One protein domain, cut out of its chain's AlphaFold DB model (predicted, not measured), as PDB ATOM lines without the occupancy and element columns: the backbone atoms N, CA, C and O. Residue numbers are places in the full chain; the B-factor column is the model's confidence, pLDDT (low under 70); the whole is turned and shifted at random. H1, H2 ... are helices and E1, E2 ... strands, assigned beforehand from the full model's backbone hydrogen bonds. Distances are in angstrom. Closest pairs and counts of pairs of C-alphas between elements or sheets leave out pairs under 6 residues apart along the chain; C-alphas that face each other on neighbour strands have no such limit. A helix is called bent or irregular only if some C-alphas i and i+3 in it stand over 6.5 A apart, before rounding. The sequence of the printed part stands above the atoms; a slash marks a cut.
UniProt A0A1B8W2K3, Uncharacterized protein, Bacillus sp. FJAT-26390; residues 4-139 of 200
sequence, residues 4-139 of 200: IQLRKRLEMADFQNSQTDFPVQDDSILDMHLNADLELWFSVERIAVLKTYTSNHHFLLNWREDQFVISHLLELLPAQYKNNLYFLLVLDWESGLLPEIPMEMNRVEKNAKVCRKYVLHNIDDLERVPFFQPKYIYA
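AT A GLANCE: This is residues 4 to 139 of the 200 residues of an uncharacterized protein of Bacillus sp. FJAT-26390 (UniProt A0A1B8W2K3). A twisted sheet of four strands runs through the middle, with the long, kinked helix H3 and the shorter H5 covering one face and H1 over the opposite face. H2 packs beside part of H3, H6 sits near H1 and E4, and the short H7 lies far out by the end of H1. The printed part has 136 residues, with seven named helices and four named strands in the order H1 H2 E1 E2 H3 H4 E3 H5 E4 H6 H7. The sheet's order is E1 E2 E3 E4, mixed, and the class is mixed, helices and strands. The whole is compact, with a radius of gyration of the C-alphas of 14.5 A and spans of 40 by 35 by 25 A.

HOW THE PARTS SIT: E1, residues 39 to 42, and E2, residues 47 to 53, form an antiparallel hairpin, with N 41 and O 48 within hydrogen-bond range at 2.8 A. E2 is parallel to E3, residues 85 to 91, with N 51 and O 88 at 3.0 A. E3 is parallel to E4, residues 116 to 120, with N 89 and O 118 at 2.9 A. The sheet is twisted, its C-alphas up to 4.1 A off the best plane. H3, residues 56 to 76, lies over E2 and E3 at a height over the sheet of 8.9 A, along the strands. It is irregular, with C-alphas 61 and 64 7.4 A apart, and has a kink of 48 degrees near residue 63. H5, residues 101 to 110, is on the same face at a height of 7.4 A, over none of the strands, but only just: 2 of its 10 C-alphas fall on E4. E2, H3, H4, residues 79 to 82, and E3 form a strand-helix-strand unit, two parallel neighbour strands with helices between them; E3, H5 and E4 form another, and both crossovers are right-handed. H3 and H5 only just touch, with 3 pairs of C-alphas within 8 A, the closest being Asn 56 and Ile 101 at 7.3 A. H2, residues 27 to 35, only grazes the sheet and touches H3 with residues 69 to 73 of H3 alone, the closest C-alphas being His 33 and Val 69 at 6.7 A, at a shallow tilt of 11 degrees, opposite ways. H4 is not on the sheet and is close to but not clearly touching H3. H1, residues 4 to 12, is on the opposite face from H3, over E2 at a height of 9.6 A. H6, residues 123 to 128, only grazes the sheet, and H7, residues 134 to 137, is not on it; each is close to but not clearly touching H1. Every O i to N i+4 pair is within hydrogen-bond range in H1, H2 and H5, against 14 of 17 in H3 and 0 of 2 in H6, where 3 of 3 O i to N i+3 pairs are; H4 and H7 are too short for an i+4 pair.

IN THESE COORDINATES: H1 begins at C-alpha 4, (200.365, 319.674, 238.164). H3 measures 31.3 A from its first C-alpha, (219.351, 315.443, 241.667), to its last; E2 and E3 measure 19.6 A each, H5 14.1 A and E4 13.0 A. H7 ends at C-alpha 137, (195.522, 335.411, 244.576).

THE WHOLE: The two C-alphas farthest apart are those of Thr 20 and Pro 99, at 41.7 A. The printed part has no cut, and the link from H1 to H2, residues 13 to 26, is long. The mean pLDDT of the printed part is 87.3, and residues 134 to 139 are under 70.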
ATOM      1  N   ILE A   4     201.801 319.420 238.366       88.69
ATOM      2  CA  ILE A   4     200.365 319.674 238.164       88.69
ATOM      3  C   ILE A   4     199.819 320.624 239.236       88.69
ATOM      4  O   ILE A   4     198.999 321.490 238.940       88.69
ATOM      5  N   GLN A   5     200.265 320.482 240.488       88.06
ATOM      6  CA  GLN A   5     199.821 321.359 241.575       88.06
ATOM      7  C   GLN A   5     200.322 322.789 241.377       88.06
ATOM      8  O   GLN A   5     199.577 323.737 241.623       88.06
ATOM      9  N   LEU A   6     201.553 322.943 240.886       91.19
ATOM     10  CA  LEU A   6     202.116 324.249 240.577       91.19
ATOM     11  C   LEU A   6     201.369 324.931 239.426       91.19
ATOM     12  O   LEU A   6     200.987 326.091 239.561       91.19
ATOM     13  N   ARG A   7     201.114 324.215 238.324       93.25
ATOM     14  CA  ARG A   7     200.366 324.760 237.178       93.25
ATOM     15  C   ARG A   7     198.975 325.241 237.592       93.25
ATOM     16  O   ARG A   7     198.614 326.373 237.297       93.25
ATOM     17  N   LYS A   8     198.257 324.465 238.414       90.38
ATOM     18  CA  LYS A   8     196.973 324.904 238.996       90.38
ATOM     19  C   LYS A   8     197.099 326.189 239.817       90.38
ATOM     20  O   LYS A   8     196.216 327.036 239.772       90.38
ATOM     21  N   ARG A   9     198.180 326.355 240.586       89.06
ATOM     22  CA  ARG A   9     198.418 327.588 241.357       89.06
ATOM     23  C   ARG A   9     198.751 328.784 240.470       89.06
ATOM     24  O   ARG A   9     198.354 329.891 240.819       89.06
ATOM     25  N   LEU A  10     199.438 328.571 239.349       91.62
ATOM     26  CA  LEU A  10     199.672 329.600 238.333       91.62
ATOM     27  C   LEU A  10     198.352 330.050 237.703       91.62
ATOM     28  O   LEU A  10     198.069 331.244 237.707       91.62
ATOM     29  N   GLU A  11     197.513 329.111 237.273       91.25
ATOM     30  CA  GLU A  11     196.176 329.402 236.733       91.25
ATOM     31  C   GLU A  11     195.310 330.171 237.740       91.25
ATOM     32  O   GLU A  11     194.696 331.176 237.396       91.25
ATOM     33  N   MET A  12     195.303 329.750 239.011       88.25
ATOM     34  CA  MET A  12     194.590 330.463 240.078       88.25
ATOM     35  C   MET A  12     195.114 331.885 240.305       88.25
ATOM     36  O   MET A  12     194.362 332.726 240.778       88.25
ATOM     37  N   ALA A  13     196.388 332.143 240.012       85.88
ATOM     38  CA  ALA A  13     197.021 333.454 240.116       85.88
ATOM     39  C   ALA A  13     196.946 334.257 238.799       85.88
ATOM     40  O   ALA A  13     197.761 335.159 238.590       85.88
ATOM     41  N   ASP A  14     195.997 333.913 237.921       88.06
ATOM     42  CA  ASP A  14     195.728 334.550 236.627       88.06
ATOM     43  C   ASP A  14     196.903 334.497 235.634       88.06
ATOM     44  O   ASP A  14     197.020 335.342 234.741       88.06
ATOM     45  N   PHE A  15     197.793 333.507 235.768       91.00
ATOM     46  CA  PHE A  15     198.797 333.237 234.744       91.00
ATOM     47  C   PHE A  15     198.206 332.399 233.613       91.00
ATOM     48  O   PHE A  15     197.496 331.418 233.831       91.00
ATOM     49  N   GLN A  16     198.580 332.757 232.394       91.25
ATOM     50  CA  GLN A  16     198.247 332.069 231.162       91.25
ATOM     51  C   GLN A  16     199.501 331.408 230.592       91.25
ATOM     52  O   GLN A  16     200.602 331.952 230.692       91.25
ATOM     53  N   ASN A  17     199.324 330.246 229.971       88.75
ATOM     54  CA  ASN A  17     200.345 329.565 229.179       88.75
ATOM     55  C   ASN A  17     199.868 329.547 227.720       88.75
ATOM     56  O   ASN A  17     199.314 328.565 227.236       88.75
ATOM     57  N   SER A  18     199.968 330.704 227.067       82.94
ATOM     58  CA  SER A  18     199.579 330.910 225.669       82.94
ATOM     59  C   SER A  18     200.761 331.510 224.922       82.94
ATOM     60  O   SER A  18     201.199 332.614 225.239       82.94
ATOM     61  N   GLN A  19     201.296 330.784 223.942       75.06
ATOM     62  CA  GLN A  19     202.422 331.274 223.142       75.06
ATOM     63  C   GLN A  19     202.026 332.486 222.293       75.06
ATOM     64  O   GLN A  19     202.792 333.437 222.194       75.06
ATOM     65  N   THR A  20     200.811 332.487 221.735       76.12
ATOM     66  CA  THR A  20     200.328 333.558 220.850       76.12
ATOM     67  C   THR A  20     200.164 334.887 221.569       76.12
ATOM     68  O   THR A  20     200.332 335.939 220.965       76.12
ATOM     69  N   ASP A  21     199.867 334.846 222.864       82.56
ATOM     70  CA  ASP A  21     199.597 336.035 223.673       82.56
ATOM     71  C   ASP A  21     200.806 336.447 224.527       82.56
ATOM     72  O   ASP A  21     200.740 337.419 225.285       82.56
ATOM     73  N   PHE A  22     201.926 335.719 224.420       86.12
ATOM     74  CA  PHE A  22     203.114 335.991 225.214       86.12
ATOM     75  C   PHE A  22     203.707 337.372 224.859       86.12
ATOM     76  O   PHE A  22     203.761 337.741 223.686       86.12
ATOM     77  N   PRO A  23     204.213 338.163 225.827       84.69
ATOM     78  CA  PRO A  23     204.713 339.516 225.554       84.69
ATOM     79  C   PRO A  23     205.915 339.614 224.599       84.69
ATOM     80  O   PRO A  23     206.289 340.722 224.214       84.69
ATOM     81  N   VAL A  24     206.538 338.487 224.243       84.88
ATOM     82  CA  VAL A  24     207.646 338.400 223.284       84.88
ATOM     83  C   VAL A  24     207.196 337.544 222.108       84.88
ATOM     84  O   VAL A  24     206.851 336.384 222.289       84.88
ATOM     85  N   GLN A  25     207.222 338.128 220.912       81.50
ATOM     86  CA  GLN A  25     206.746 337.520 219.662       81.50
ATOM     87  C   GLN A  25     207.924 337.204 218.723       81.50
ATOM     88  O   GLN A  25     207.858 337.443 217.521       81.50
ATOM     89  N   ASP A  26     209.046 336.763 219.298       83.81
ATOM     90  CA  ASP A  26     210.233 336.328 218.556       83.81
ATOM     91  C   ASP A  26     210.287 334.797 218.560       83.81
ATOM     92  O   ASP A  26     210.639 334.183 219.573       83.81
ATOM     93  N   ASP A  27     209.935 334.196 217.424       81.75
ATOM     94  CA  ASP A  27     209.842 332.742 217.260       81.75
ATOM     95  C   ASP A  27     211.162 332.034 217.590       81.75
ATOM     96  O   ASP A  27     211.156 330.986 218.228       81.75
ATOM     97  N   SER A  28     212.310 332.634 217.252       83.38
ATOM     98  CA  SER A  28     213.621 332.019 217.507       83.38
ATOM     99  C   SER A  28     213.922 331.883 219.001       83.38
ATOM    100  O   SER A  28     214.573 330.937 219.451       83.38
ATOM    101  N   ILE A  29     213.414 332.828 219.790       78.62
ATOM    102  CA  ILE A  29     213.567 332.851 221.238       78.62
ATOM    103  C   ILE A  29     212.565 331.907 221.877       78.62
ATOM    104  O   ILE A  29     212.941 331.158 222.777       78.62
ATOM    105  N   LEU A  30     211.316 331.906 221.410       80.12
ATOM    106  CA  LEU A  30     210.314 330.947 221.867       80.12
ATOM    107  C   LEU A  30     210.803 329.513 221.631       80.12
ATOM    108  O   LEU A  30     210.805 328.715 222.568       80.12
ATOM    109  N   ASP A  31     211.356 329.227 220.453       82.75
ATOM    110  CA  ASP A  31     211.970 327.941 220.123       82.75
ATOM    111  C   ASP A  31     213.149 327.606 221.041       82.75
ATOM    112  O   ASP A  31     213.256 326.480 221.523       82.75
ATOM    113  N   MET A  32     214.030 328.567 221.346       84.25
ATOM    114  CA  MET A  32     215.137 328.350 222.288       84.25
ATOM    115  C   MET A  32     214.636 327.921 223.675       84.25
ATOM    116  O   MET A  32     215.216 327.027 224.289       84.25
ATOM    117  N   HIS A  33     213.558 328.535 224.163       82.81
ATOM    118  CA  HIS A  33     212.979 328.212 225.468       82.81
ATOM    119  C   HIS A  33     212.285 326.850 225.455       82.81
ATOM    120  O   HIS A  33     212.463 326.069 226.387       82.81
ATOM    121  N   LEU A  34     211.559 326.538 224.380       79.62
ATOM    122  CA  LEU A  34     210.928 325.232 224.194       79.62
ATOM    123  C   LEU A  34     211.965 324.110 224.098       79.62
ATOM    124  O   LEU A  34     211.808 323.085 224.752       79.62
ATOM    125  N   ASN A  35     213.059 324.328 223.364       85.50
ATOM    126  CA  ASN A  35     214.175 323.383 223.267       85.50
ATOM    127  C   ASN A  35     214.896 323.176 224.607       85.50
ATOM    128  O   ASN A  35     215.512 322.136 224.824       85.50
ATOM    129  N   ALA A  36     214.821 324.158 225.505       85.38
ATOM    130  CA  ALA A  36     215.314 324.060 226.871       85.38
ATOM    131  C   ALA A  36     214.255 323.512 227.851       85.38
ATOM    132  O   ALA A  36     214.445 323.619 229.059       85.38
ATOM    133  N   ASP A  37     213.140 322.947 227.375       90.38
ATOM    134  CA  ASP A  37     211.965 322.520 228.156       90.38
ATOM    135  C   ASP A  37     211.504 323.554 229.203       90.38
ATOM    136  O   ASP A  37     211.169 323.210 230.344       90.38
ATOM    137  N   LEU A  38     211.542 324.839 228.845       91.94
ATOM    138  CA  LEU A  38     211.040 325.921 229.683       91.94
ATOM    139  C   LEU A  38     209.572 326.187 229.359       91.94
ATOM    140  O   LEU A  38     209.200 326.490 228.227       91.94
ATOM    141  N   GLU A  39     208.732 326.142 230.385       93.06
ATOM    142  CA  GLU A  39     207.340 326.560 230.293       93.06
ATOM    143  C   GLU A  39     207.229 328.057 230.600       93.06
ATOM    144  O   GLU A  39     207.638 328.517 231.670       93.06
ATOM    145  N   LEU A  40     206.638 328.819 229.682       92.25
ATOM    146  CA  LEU A  40     206.423 330.255 229.839       92.25
ATOM    147  C   LEU A  40     204.991 330.530 230.296       92.25
ATOM    148  O   LEU A  40     204.026 330.202 229.612       92.25
ATOM    149  N   TRP A  41     204.866 331.161 231.456       93.94
ATOM    150  CA  TRP A  41     203.601 331.569 232.049       93.94
ATOM    151  C   TRP A  41     203.607 333.080 232.245       93.94
ATOM    152  O   TRP A  41     204.602 333.642 232.704       93.94
ATOM    153  N   PHE A  42     202.510 333.766 231.947       92.00
ATOM    154  CA  PHE A  42     202.457 335.221 232.079       92.00
ATOM    155  C   PHE A  42     201.085 335.727 232.511       92.00
ATOM    156  O   PHE A  42     200.063 335.092 232.290       92.00
ATOM    157  N   SER A  43     201.077 336.903 233.117       89.88
ATOM    158  CA  SER A  43     199.888 337.703 233.369       89.88
ATOM    159  C   SER A  43     200.129 339.127 232.870       89.88
ATOM    160  O   SER A  43     201.182 339.444 232.309       89.88
ATOM    161  N   VAL A  44     199.174 340.026 233.105       83.69
ATOM    162  CA  VAL A  44     199.334 341.449 232.761       83.69
ATOM    163  C   VAL A  44     200.571 342.062 233.432       83.69
ATOM    164  O   VAL A  44     201.228 342.916 232.846       83.69
ATOM    165  N   GLU A  45     200.936 341.600 234.629       82.25
ATOM    166  CA  GLU A  45     201.995 342.214 235.441       82.25
ATOM    167  C   GLU A  45     203.284 341.390 235.535       82.25
ATOM    168  O   GLU A  45     204.327 341.928 235.910       82.25
ATOM    169  N   ARG A  46     203.225 340.072 235.300       89.62
ATOM    170  CA  ARG A  46     204.289 339.143 235.715       89.62
ATOM    171  C   ARG A  46     204.556 338.078 234.673       89.62
ATOM    172  O   ARG A  46     203.668 337.701 233.918       89.62
ATOM    173  N   ILE A  47     205.774 337.547 234.705       91.56
ATOM    174  CA  ILE A  47     206.174 336.378 233.925       91.56
ATOM    175  C   ILE A  47     206.810 335.368 234.867       91.56
ATOM    176  O   ILE A  47     207.675 335.713 235.670       91.56
ATOM    177  N   ALA A  48     206.374 334.122 234.769       93.81
ATOM    178  CA  ALA A  48     206.953 332.980 235.445       93.81
ATOM    179  C   ALA A  48     207.476 332.004 234.390       93.81
ATOM    180  O   ALA A  48     206.732 331.513 233.549       93.81
ATOM    181  N   VAL A  49     208.770 331.725 234.445       94.00
ATOM    182  CA  VAL A  49     209.395 330.635 233.705       94.00
ATOM    183  C   VAL A  49     209.421 329.430 234.630       94.00
ATOM    184  O   VAL A  49     209.819 329.554 235.789       94.00
ATOM    185  N   LEU A  50     208.991 328.279 234.141       95.00
ATOM    186  CA  LEU A  50     208.956 327.035 234.890       95.00
ATOM    187  C   LEU A  50     209.868 326.008 234.216       95.00
ATOM    188  O   LEU A  50     209.760 325.771 233.018       95.00
ATOM    189  N   LYS A  51     210.749 325.384 235.000       95.19
ATOM    190  CA  LYS A  51     211.546 324.220 234.591       95.19
ATOM    191  C   LYS A  51     211.345 323.101 235.596       95.19
ATOM    192  O   LYS A  51     211.428 323.330 236.804       95.19
ATOM    193  N   THR A  52     211.110 321.894 235.092       95.12
ATOM    194  CA  THR A  52     211.015 320.689 235.920       95.12
ATOM    195  C   THR A  52     212.294 319.876 235.790       95.12
ATOM    196  O   THR A  52     212.700 319.498 234.693       95.12
ATOM    197  N   TYR A  53     212.915 319.586 236.925       94.50
ATOM    198  CA  TYR A  53     214.057 318.696 237.035       94.50
ATOM    199  C   TYR A  53     213.587 317.367 237.612       94.50
ATOM    200  O   TYR A  53     212.861 317.330 238.600       94.50
ATOM    201  N   THR A  54     214.031 316.277 237.001       92.69
ATOM    202  CA  THR A  54     213.557 314.907 237.265       92.69
ATOM    203  C   THR A  54     214.540 314.068 238.082       92.69
ATOM    204  O   THR A  54     214.287 312.902 238.372       92.69
ATOM    205  N   SER A  55     215.699 314.629 238.440       93.31
ATOM    206  CA  SER A  55     216.665 314.000 239.343       93.31
ATOM    207  C   SER A  55     217.623 315.026 239.950       93.31
ATOM    208  O   SER A  55     217.833 316.104 239.389       93.31
ATOM    209  N   ASN A  56     218.289 314.643 241.046       93.31
ATOM    210  CA  ASN A  56     219.351 315.443 241.667       93.31
ATOM    211  C   ASN A  56     220.443 315.852 240.653       93.31
ATOM    212  O   ASN A  56     220.847 317.010 240.619       93.31
ATOM    213  N   HIS A  57     220.889 314.927 239.793       93.00
ATOM    214  CA  HIS A  57     221.917 315.207 238.782       93.00
ATOM    215  C   HIS A  57     221.425 316.180 237.711       93.00
ATOM    216  O   HIS A  57     222.152 317.101 237.351       93.00
ATOM    217  N   HIS A  58     220.186 316.003 237.239       93.31
ATOM    218  CA  HIS A  58     219.571 316.907 236.270       93.31
ATOM    219  C   HIS A  58     219.562 318.345 236.815       93.31
ATOM    220  O   HIS A  58     220.012 319.264 236.137       93.31
ATOM    221  N   PHE A  59     219.142 318.537 238.068       95.00
ATOM    222  CA  PHE A  59     219.179 319.852 238.702       95.00
ATOM    223  C   PHE A  59     220.604 320.409 238.805       95.00
ATOM    224  O   PHE A  59     220.859 321.503 238.309       95.00
ATOM    225  N   LEU A  60     221.536 319.663 239.409       93.12
ATOM    226  CA  LEU A  60     222.894 320.142 239.697       93.12
ATOM    227  C   LEU A  60     223.689 320.537 238.446       93.12
ATOM    228  O   LEU A  60     224.492 321.469 238.515       93.12
ATOM    229  N   LEU A  61     223.479 319.838 237.329       92.19
ATOM    230  CA  LEU A  61     224.209 320.083 236.088       92.19
ATOM    231  C   LEU A  61     223.588 321.213 235.256       92.19
ATOM    232  O   LEU A  61     224.329 322.031 234.718       92.19
ATOM    233  N   ASN A  62     222.255 321.314 235.206       92.88
ATOM    234  CA  ASN A  62     221.600 322.091 234.147       92.88
ATOM    235  C   ASN A  62     221.070 323.461 234.595       92.88
ATOM    236  O   ASN A  62     220.947 324.359 233.766       92.88
ATOM    237  N   TRP A  63     220.828 323.698 235.894       91.75
ATOM    238  CA  TRP A  63     220.160 324.939 236.334       91.75
ATOM    239  C   TRP A  63     220.882 326.232 235.914       91.75
ATOM    240  O   TRP A  63     220.258 327.281 235.727       91.75
ATOM    241  N   ARG A  64     222.212 326.176 235.768       90.00
ATOM    242  CA  ARG A  64     223.033 327.317 235.332       90.00
ATOM    243  C   ARG A  64     222.895 327.599 233.843       90.00
ATOM    244  O   ARG A  64     222.919 328.765 233.457       90.00
ATOM    245  N   GLU A  65     222.769 326.553 233.038       89.62
ATOM    246  CA  GLU A  65     222.550 326.662 231.596       89.62
ATOM    247  C   GLU A  65     221.149 327.216 231.330       89.62
ATOM    248  O   GLU A  65     220.999 328.182 230.585       89.62
ATOM    249  N   ASP A  66     220.145 326.733 232.066       90.56
ATOM    250  CA  ASP A  66     218.777 327.258 231.993       90.56
ATOM    251  C   ASP A  66     218.723 328.759 232.349       90.56
ATOM    252  O   ASP A  66     218.007 329.543 231.723       90.56
ATOM    253  N   GLN A  67     219.539 329.209 233.314       89.00
ATOM    254  CA  GLN A  67     219.645 330.632 233.651       89.00
ATOM    255  C   GLN A  67     220.156 331.486 232.475       89.00
ATOM    256  O   GLN A  67     219.762 332.650 232.358       89.00
ATOM    257  N   PHE A  68     221.027 330.946 231.621       87.94
ATOM    258  CA  PHE A  68     221.524 331.655 230.443       87.94
ATOM    259  C   PHE A  68     220.416 331.848 229.403       87.94
ATOM    260  O   PHE A  68     220.244 332.951 228.884       87.94
ATOM    261  N   VAL A  69     219.586 330.829 229.177       88.38
ATOM    262  CA  VAL A  69     218.410 330.932 228.297       88.38
ATOM    263  C   VAL A  69     217.463 332.035 228.791       88.38
ATOM    264  O   VAL A  69     217.097 332.932 228.035       88.38
ATOM    265  N   ILE A  70     217.189 332.075 230.099       89.31
ATOM    266  CA  ILE A  70     216.322 333.097 230.712       89.31
ATOM    267  C   ILE A  70     216.921 334.507 230.625       89.31
ATOM    268  O   ILE A  70     216.182 335.489 230.528       89.31
ATOM    269  N   SER A  71     218.251 334.647 230.661       89.06
ATOM    270  CA  SER A  71     218.872 335.968 230.512       89.06
ATOM    271  C   SER A  71     218.609 336.594 229.142       89.06
ATOM    272  O   SER A  71     218.382 337.800 229.087       89.06
ATOM    273  N   HIS A  72     218.513 335.793 228.075       87.00
ATOM    274  CA  HIS A  72     218.126 336.298 226.756       87.00
ATOM    275  C   HIS A  72     216.684 336.798 226.732       87.00
ATOM    276  O   HIS A  72     216.408 337.861 226.179       87.00
ATOM    277  N   LEU A  73     215.764 336.082 227.388       86.50
ATOM    278  CA  LEU A  73     214.381 336.542 227.513       86.50
ATOM    279  C   LEU A  73     214.317 337.923 228.173       86.50
ATOM    280  O   LEU A  73     213.626 338.810 227.679       86.50
ATOM    281  N   LEU A  74     215.075 338.134 229.254       87.81
ATOM    282  CA  LEU A  74     215.077 339.393 230.006       87.81
ATOM    283  C   LEU A  74     215.442 340.621 229.153       87.81
ATOM    284  O   LEU A  74     214.933 341.719 229.405       87.81
ATOM    285  N   GLU A  75     216.317 340.465 228.161       86.31
ATOM    286  CA  GLU A  75     216.720 341.562 227.276       86.31
ATOM    287  C   GLU A  75     215.544 342.064 226.432       86.31
ATOM    288  O   GLU A  75     215.352 343.280 226.309       86.31
ATOM    289  N   LEU A  76     214.722 341.127 225.958       85.50
ATOM    290  CA  LEU A  76     213.602 341.342 225.043       85.50
ATOM    291  C   LEU A  76     212.295 341.696 225.752       85.50
ATOM    292  O   LEU A  76     211.391 342.265 225.141       85.50
ATOM    293  N   LEU A  77     212.185 341.380 227.043       85.75
ATOM    294  CA  LEU A  77     210.983 341.681 227.805       85.75
ATOM    295  C   LEU A  77     210.682 343.188 227.829       85.75
ATOM    296  O   LEU A  77     211.576 343.997 228.114       85.75
ATOM    297  N   PRO A  78     209.409 343.585 227.648       83.94
ATOM    298  CA  PRO A  78     208.976 344.945 227.938       83.94
ATOM    299  C   PRO A  78     209.363 345.365 229.362       83.94
ATOM    300  O   PRO A  78     209.355 344.553 230.292       83.94
ATOM    301  N   ALA A  79     209.668 346.652 229.554       81.31
ATOM    302  CA  ALA A  79     210.193 347.178 230.819       81.31
ATOM    303  C   ALA A  79     209.331 346.814 232.044       81.31
ATOM    304  O   ALA A  79     209.878 346.499 233.102       81.31
ATOM    305  N   GLN A  80     208.004 346.772 231.880       79.62
ATOM    306  CA  GLN A  80     207.050 346.410 232.935       79.62
ATOM    307  C   GLN A  80     207.263 344.997 233.514       79.62
ATOM    308  O   GLN A  80     206.946 344.751 234.679       79.62
ATOM    309  N   TYR A  81     207.851 344.080 232.737       84.88
ATOM    310  CA  TYR A  81     208.080 342.694 233.148       84.88
ATOM    311  C   TYR A  81     209.488 342.430 233.687       84.88
ATOM    312  O   TYR A  81     209.673 341.450 234.405       84.88
ATOM    313  N   LYS A  82     210.482 343.290 233.412       83.56
ATOM    314  CA  LYS A  82     211.891 343.021 233.776       83.56
ATOM    315  C   LYS A  82     212.095 342.807 235.280       83.56
ATOM    316  O   LYS A  82     212.833 341.917 235.687       83.56
ATOM    317  N   ASN A  83     211.375 343.561 236.114       83.62
ATOM    318  CA  ASN A  83     211.407 343.415 237.578       83.62
ATOM    319  C   ASN A  83     210.399 342.389 238.123       83.62
ATOM    320  O   ASN A  83     210.352 342.149 239.331       83.62
ATOM    321  N   ASN A  84     209.587 341.801 237.246       88.25
ATOM    322  CA  ASN A  84     208.495 340.882 237.559       88.25
ATOM    323  C   ASN A  84     208.660 339.538 236.833       88.25
ATOM    324  O   ASN A  84     207.679 338.832 236.594       88.25
ATOM    325  N   LEU A  85     209.909 339.193 236.510       90.75
ATOM    326  CA  LEU A  85     210.306 337.892 236.002       90.75
ATOM    327  C   LEU A  85     210.657 336.965 237.171       90.75
ATOM    328  O   LEU A  85     211.461 337.301 238.050       90.75
ATOM    329  N   TYR A  86     210.061 335.781 237.153       93.38
ATOM    330  CA  TYR A  86     210.219 334.739 238.154       93.38
ATOM    331  C   TYR A  86     210.681 333.452 237.485       93.38
ATOM    332  O   TYR A  86     210.179 333.100 236.424       93.38
ATOM    333  N   PHE A  87     211.610 332.739 238.111       94.81
ATOM    334  CA  PHE A  87     212.023 331.411 237.680       94.81
ATOM    335  C   PHE A  87     211.675 330.394 238.764       94.81
ATOM    336  O   PHE A  87     212.169 330.472 239.890       94.81
ATOM    337  N   LEU A  88     210.783 329.473 238.423       95.31
ATOM    338  CA  LEU A  88     210.287 328.415 239.286       95.31
ATOM    339  C   LEU A  88     210.972 327.109 238.871       95.31
ATOM    340  O   LEU A  88     210.718 326.578 237.791       95.31
ATOM    341  N   LEU A  89     211.869 326.618 239.721       95.56
ATOM    342  CA  LEU A  89     212.644 325.401 239.499       95.56
ATOM    343  C   LEU A  89     211.991 324.274 240.299       95.56
ATOM    344  O   LEU A  89     212.090 324.249 241.524       95.56
ATOM    345  N   VAL A  90     211.293 323.360 239.632       95.19
ATOM    346  CA  VAL A  90     210.569 322.266 240.291       95.19
ATOM    347  C   VAL A  90     211.452 321.037 240.385       95.19
ATOM    348  O   VAL A  90     211.959 320.554 239.377       95.19
ATOM    349  N   LEU A  91     211.602 320.518 241.599       94.44
ATOM    350  CA  LEU A  91     212.255 319.243 241.853       94.44
ATOM    351  C   LEU A  91     211.178 318.150 241.895       94.44
ATOM    352  O   LEU A  91     210.449 318.014 242.887       94.44
ATOM    353  N   ASP A  92     211.033 317.418 240.791       91.31
ATOM    354  CA  ASP A  92     210.037 316.359 240.599       91.31
ATOM    355  C   ASP A  92     210.705 314.983 240.571       91.31
ATOM    356  O   ASP A  92     210.896 314.358 239.529       91.31
ATOM    357  N   TRP A  93     211.128 314.530 241.747       87.56
ATOM    358  CA  TRP A  93     211.640 313.182 241.934       87.56
ATOM    359  C   TRP A  93     211.304 312.666 243.328       87.56
ATOM    360  O   TRP A  93     211.198 313.429 244.287       87.56
ATOM    361  N   GLU A  94     211.149 311.348 243.438       74.38
ATOM    362  CA  GLU A  94     210.810 310.681 244.701       74.38
ATOM    363  C   GLU A  94     212.042 310.346 245.548       74.38
ATOM    364  O   GLU A  94     211.935 310.117 246.753       74.38
ATOM    365  N   SER A  95     213.231 310.311 244.936       75.56
ATOM    366  CA  SER A  95     214.468 310.033 245.663       75.56
ATOM    367  C   SER A  95     214.746 311.114 246.706       75.56
ATOM    368  O   SER A  95     214.570 312.301 246.438       75.56
ATOM    369  N   GLY A  96     215.266 310.727 247.870       80.31
ATOM    370  CA  GLY A  96     215.751 311.700 248.848       80.31
ATOM    371  C   GLY A  96     216.719 312.713 248.220       80.31
ATOM    372  O   GLY A  96     217.451 312.408 247.270       80.31
ATOM    373  N   LEU A  97     216.712 313.935 248.750       85.00
ATOM    374  CA  LEU A  97     217.683 314.950 248.360       85.00
ATOM    375  C   LEU A  97     219.089 314.481 248.737       85.00
ATOM    376  O   LEU A  97     219.314 314.035 249.865       85.00
ATOM    377  N   LEU A  98     220.038 314.617 247.810       90.12
ATOM    378  CA  LEU A  98     221.446 314.460 248.165       90.12
ATOM    379  C   LEU A  98     221.852 315.554 249.175       90.12
ATOM    380  O   LEU A  98     221.288 316.654 249.132       90.12
ATOM    381  N   PRO A  99     222.821 315.291 250.072       88.88
ATOM    382  CA  PRO A  99     223.243 316.243 251.106       88.88
ATOM    383  C   PRO A  99     223.628 317.637 250.583       88.88
ATOM    384  O   PRO A  99     223.462 318.634 251.280       88.88
ATOM    385  N   GLU A 100     224.129 317.719 249.354       89.88
ATOM    386  CA  GLU A 100     224.538 318.950 248.679       89.88
ATOM    387  C   GLU A 100     223.372 319.783 248.120       89.88
ATOM    388  O   GLU A 100     223.518 320.994 247.927       89.88
ATOM    389  N   ILE A 101     222.201 319.178 247.893       92.44
ATOM    390  CA  ILE A 101     221.072 319.844 247.229       92.44
ATOM    391  C   ILE A 101     220.552 321.040 248.031       92.44
ATOM    392  O   ILE A 101     220.411 322.103 247.432       92.44
ATOM    393  N   PRO A 102     220.332 320.964 249.360       92.00
ATOM    394  CA  PRO A 102     219.881 322.124 250.130       92.00
ATOM    395  C   PRO A 102     220.826 323.330 250.026       92.00
ATOM    396  O   PRO A 102     220.383 324.482 250.017       92.00
ATOM    397  N   MET A 103     222.137 323.087 249.936       93.38
ATOM    398  CA  MET A 103     223.115 324.157 249.755       93.38
ATOM    399  C   MET A 103     223.001 324.770 248.356       93.38
ATOM    400  O   MET A 103     223.001 325.998 248.229       93.38
ATOM    401  N   GLU A 104     222.857 323.946 247.317       94.31
ATOM    402  CA  GLU A 104     222.715 324.451 245.951       94.31
ATOM    403  C   GLU A 104     221.366 325.157 245.741       94.31
ATOM    404  O   GLU A 104     221.346 326.229 245.144       94.31
ATOM    405  N   MET A 105     220.264 324.674 246.328       94.31
ATOM    406  CA  MET A 105     218.972 325.381 246.347       94.31
ATOM    407  C   MET A 105     219.131 326.810 246.881       94.31
ATOM    408  O   MET A 105     218.749 327.779 246.224       94.31
ATOM    409  N   ASN A 106     219.786 326.960 248.036       93.62
ATOM    410  CA  ASN A 106     220.070 328.271 248.620       93.62
ATOM    411  C   ASN A 106     220.938 329.146 247.706       93.62
ATOM    412  O   ASN A 106     220.744 330.361 247.637       93.62
ATOM    413  N   ARG A 107     221.912 328.547 247.015       93.38
ATOM    414  CA  ARG A 107     222.773 329.258 246.066       93.38
ATOM    415  C   ARG A 107     221.980 329.775 244.868       93.38
ATOM    416  O   ARG A 107     222.208 330.911 244.451       93.38
ATOM    417  N   VAL A 108     221.063 328.967 244.337       94.25
ATOM    418  CA  VAL A 108     220.166 329.345 243.238       94.25
ATOM    419  C   VAL A 108     219.283 330.515 243.659       94.25
ATOM    420  O   VAL A 108     219.283 331.548 242.996       94.25
ATOM    421  N   GLU A 109     218.587 330.400 244.788       93.62
ATOM    422  CA  GLU A 109     217.632 331.424 245.235       93.62
ATOM    423  C   GLU A 109     218.309 332.753 245.603       93.62
ATOM    424  O   GLU A 109     217.774 333.826 245.322       93.62
ATOM    425  N   LYS A 110     219.527 332.711 246.160       91.94
ATOM    426  CA  LYS A 110     220.318 333.919 246.457       91.94
ATOM    427  C   LYS A 110     220.955 334.554 245.217       91.94
ATOM    428  O   LYS A 110     221.443 335.683 245.292       91.94
ATOM    429  N   ASN A 111     220.971 333.871 244.071       87.19
ATOM    430  CA  ASN A 111     221.476 334.431 242.823       87.19
ATOM    431  C   ASN A 111     220.442 335.388 242.211       87.19
ATOM    432  O   ASN A 111     219.603 334.990 241.405       87.19
ATOM    433  N   ALA A 112     220.549 336.673 242.539       78.75
ATOM    434  CA  ALA A 112     219.647 337.714 242.041       78.75
ATOM    435  C   ALA A 112     220.054 338.318 240.678       78.75
ATOM    436  O   ALA A 112     219.515 339.348 240.290       78.75
ATOM    437  N   LYS A 113     221.006 337.723 239.937       78.62
ATOM    438  CA  LYS A 113     221.594 338.367 238.741       78.62
ATOM    439  C   LYS A 113     220.646 338.520 237.544       78.62
ATOM    440  O   LYS A 113     220.921 339.342 236.685       78.62
ATOM    441  N   VAL A 114     219.596 337.700 237.456       82.75
ATOM    442  CA  VAL A 114     218.722 337.615 236.264       82.75
ATOM    443  C   VAL A 114     217.262 337.864 236.631       82.75
ATOM    444  O   VAL A 114     216.609 338.735 236.080       82.75
ATOM    445  N   CYS A 115     216.748 337.106 237.589       89.12
ATOM    446  CA  CYS A 115     215.355 337.141 238.010       89.12
ATOM    447  C   CYS A 115     215.241 336.604 239.438       89.12
ATOM    448  O   CYS A 115     216.212 336.047 239.976       89.12
ATOM    449  N   ARG A 116     214.053 336.738 240.037       92.62
ATOM    450  CA  ARG A 116     213.731 336.085 241.313       92.62
ATOM    451  C   ARG A 116     213.583 334.586 241.073       92.62
ATOM    452  O   ARG A 116     212.845 334.193 240.175       92.62
ATOM    453  N   LYS A 117     214.266 333.761 241.865       94.31
ATOM    454  CA  LYS A 117     214.274 332.302 241.697       94.31
ATOM    455  C   LYS A 117     213.694 331.625 242.924       94.31
ATOM    456  O   LYS A 117     213.964 332.063 244.040       94.31
ATOM    457  N   TYR A 118     212.947 330.556 242.697       95.12
ATOM    458  CA  TYR A 118     212.388 329.712 243.743       95.12
ATOM    459  C   TYR A 118     212.606 328.258 243.361       95.12
ATOM    460  O   TYR A 118     212.165 327.835 242.292       95.12
ATOM    461  N   VAL A 119     213.282 327.503 244.225       95.44
ATOM    462  CA  VAL A 119     213.424 326.059 244.056       95.44
ATOM    463  C   VAL A 119     212.346 325.375 244.886       95.44
ATOM    464  O   VAL A 119     212.285 325.560 246.098       95.44
ATOM    465  N   LEU A 120     211.472 324.621 244.224       94.56
ATOM    466  CA  LEU A 120     210.248 324.060 244.787       94.56
ATOM    467  C   LEU A 120     210.374 322.539 244.878       94.56
ATOM    468  O   LEU A 120     210.337 321.839 243.865       94.56
ATOM    469  N   HIS A 121     210.501 322.022 246.096       92.31
ATOM    470  CA  HIS A 121     210.637 320.593 246.361       92.31
ATOM    471  C   HIS A 121     209.361 319.995 246.958       92.31
ATOM    472  O   HIS A 121     208.948 318.899 246.571       92.31
ATOM    473  N   ASN A 122     208.685 320.726 247.841       89.56
ATOM    474  CA  ASN A 122     207.445 320.304 248.488       89.56
ATOM    475  C   ASN A 122     206.370 321.393 248.397       89.56
ATOM    476  O   ASN A 122     206.643 322.515 247.984       89.56
ATOM    477  N   ILE A 123     205.135 321.053 248.769       87.19
ATOM    478  CA  ILE A 123     203.996 321.970 248.644       87.19
ATOM    479  C   ILE A 123     204.158 323.244 249.483       87.19
ATOM    480  O   ILE A 123     203.719 324.310 249.055       87.19
ATOM    481  N   ASP A 124     204.843 323.150 250.622       88.75
ATOM    482  CA  ASP A 124     205.062 324.272 251.534       88.75
ATOM    483  C   ASP A 124     205.980 325.335 250.912       88.75
ATOM    484  O   ASP A 124     205.867 326.522 251.221       88.75
ATOM    485  N   ASP A 125     206.833 324.947 249.958       90.12
ATOM    486  CA  ASP A 125     207.661 325.888 249.201       90.12
ATOM    487  C   ASP A 125     206.834 326.895 248.387       90.12
ATOM    488  O   ASP A 125     207.309 328.000 248.117       90.12
ATOM    489  N   LEU A 126     205.583 326.568 248.031       88.25
ATOM    490  CA  LEU A 126     204.696 327.497 247.320       88.25
ATOM    491  C   LEU A 126     204.373 328.731 248.156       88.25
ATOM    492  O   LEU A 126     204.221 329.815 247.599       88.25
ATOM    493  N   GLU A 127     204.323 328.598 249.482       87.31
ATOM    494  CA  GLU A 127     204.039 329.718 250.381       87.31
ATOM    495  C   GLU A 127     205.171 330.757 250.377       87.31
ATOM    496  O   GLU A 127     204.953 331.920 250.724       87.31
ATOM    497  N   ARG A 128     206.379 330.387 249.929       89.19
ATOM    498  CA  ARG A 128     207.503 331.324 249.760       89.19
ATOM    499  C   ARG A 128     207.351 332.206 248.521       89.19
ATOM    500  O   ARG A 128     207.965 333.272 248.464       89.19
ATOM    501  N   VAL A 129     206.537 331.792 247.548       89.62
ATOM    502  CA  VAL A 129     206.267 332.556 246.327       89.62
ATOM    503  C   VAL A 129     205.137 333.549 246.616       89.62
ATOM    504  O   VAL A 129     203.994 333.133 246.808       89.62
ATOM    505  N   PRO A 130     205.400 334.872 246.635       82.81
ATOM    506  CA  PRO A 130     204.437 335.840 247.153       82.81
ATOM    507  C   PRO A 130     203.072 335.756 246.472       82.81
ATOM    508  O   PRO A 130     202.055 335.713 247.147       82.81
ATOM    509  N   PHE A 131     203.030 335.649 245.146       82.44
ATOM    510  CA  PHE A 131     201.775 335.644 244.393       82.44
ATOM    511  C   PHE A 131     201.009 334.315 244.423       82.44
ATOM    512  O   PHE A 131     199.893 334.273 243.920       82.44
ATOM    513  N   PHE A 132     201.552 333.256 245.032       83.00
ATOM    514  CA  PHE A 132     200.781 332.047 245.335       83.00
ATOM    515  C   PHE A 132     200.085 332.101 246.691       83.00
ATOM    516  O   PHE A 132     199.216 331.264 246.958       83.00
ATOM    517  N   GLN A 133     200.422 333.074 247.543       78.75
ATOM    518  CA  GLN A 133     199.753 333.196 248.829       78.75
ATOM    519  C   GLN A 133     198.300 333.652 248.600       78.75
ATOM    520  O   GLN A 133     198.066 334.597 247.834       78.75
ATOM    521  N   PRO A 134     197.315 333.055 249.300       69.19
ATOM    522  CA  PRO A 134     195.891 333.337 249.100       69.19
ATOM    523  C   PRO A 134     195.543 334.830 249.115       69.19
ATOM    524  O   PRO A 134     194.758 335.306 248.302       69.19
ATOM    525  N   LYS A 135     196.184 335.602 249.999       69.88
ATOM    526  CA  LYS A 135     195.952 337.048 250.125       69.88
ATOM    527  C   LYS A 135     196.277 337.852 248.859       69.88
ATOM    528  O   LYS A 135     195.741 338.942 248.718       69.88
ATOM    529  N   TYR A 136     197.139 337.346 247.972       66.38
ATOM    530  CA  TYR A 136     197.454 337.990 246.693       66.38
ATOM    531  C   TYR A 136     196.680 337.381 245.527       66.38
ATOM    532  O   TYR A 136     196.305 338.125 244.632       66.38
ATOM    533  N   ILE A 137     196.391 336.075 245.563       60.56
ATOM    534  CA  ILE A 137     195.522 335.411 244.576       60.56
ATOM    535  C   ILE A 137     194.130 336.060 244.555       60.56
ATOM    536  O   ILE A 137     193.571 336.319 243.498       60.56
ATOM    537  N   TYR A 138     193.576 336.380 245.726       57.84
ATOM    538  CA  TYR A 138     192.248 336.996 245.831       57.84
ATOM    539  C   TYR A 138     192.278 338.533 245.872       57.84
ATOM    540  O   TYR A 138     191.229 339.174 245.995       57.84
ATOM    541  N   ALA A 139     193.460 339.152 245.775       55.47
ATOM    542  CA  ALA A 139     193.570 340.602 245.705       55.47
ATOM    543  C   ALA A 139     193.245 341.072 244.280       55.47
ATOM    544  O   ALA A 139     194.064 340.975 243.378       55.47
TER     545      ALA A 139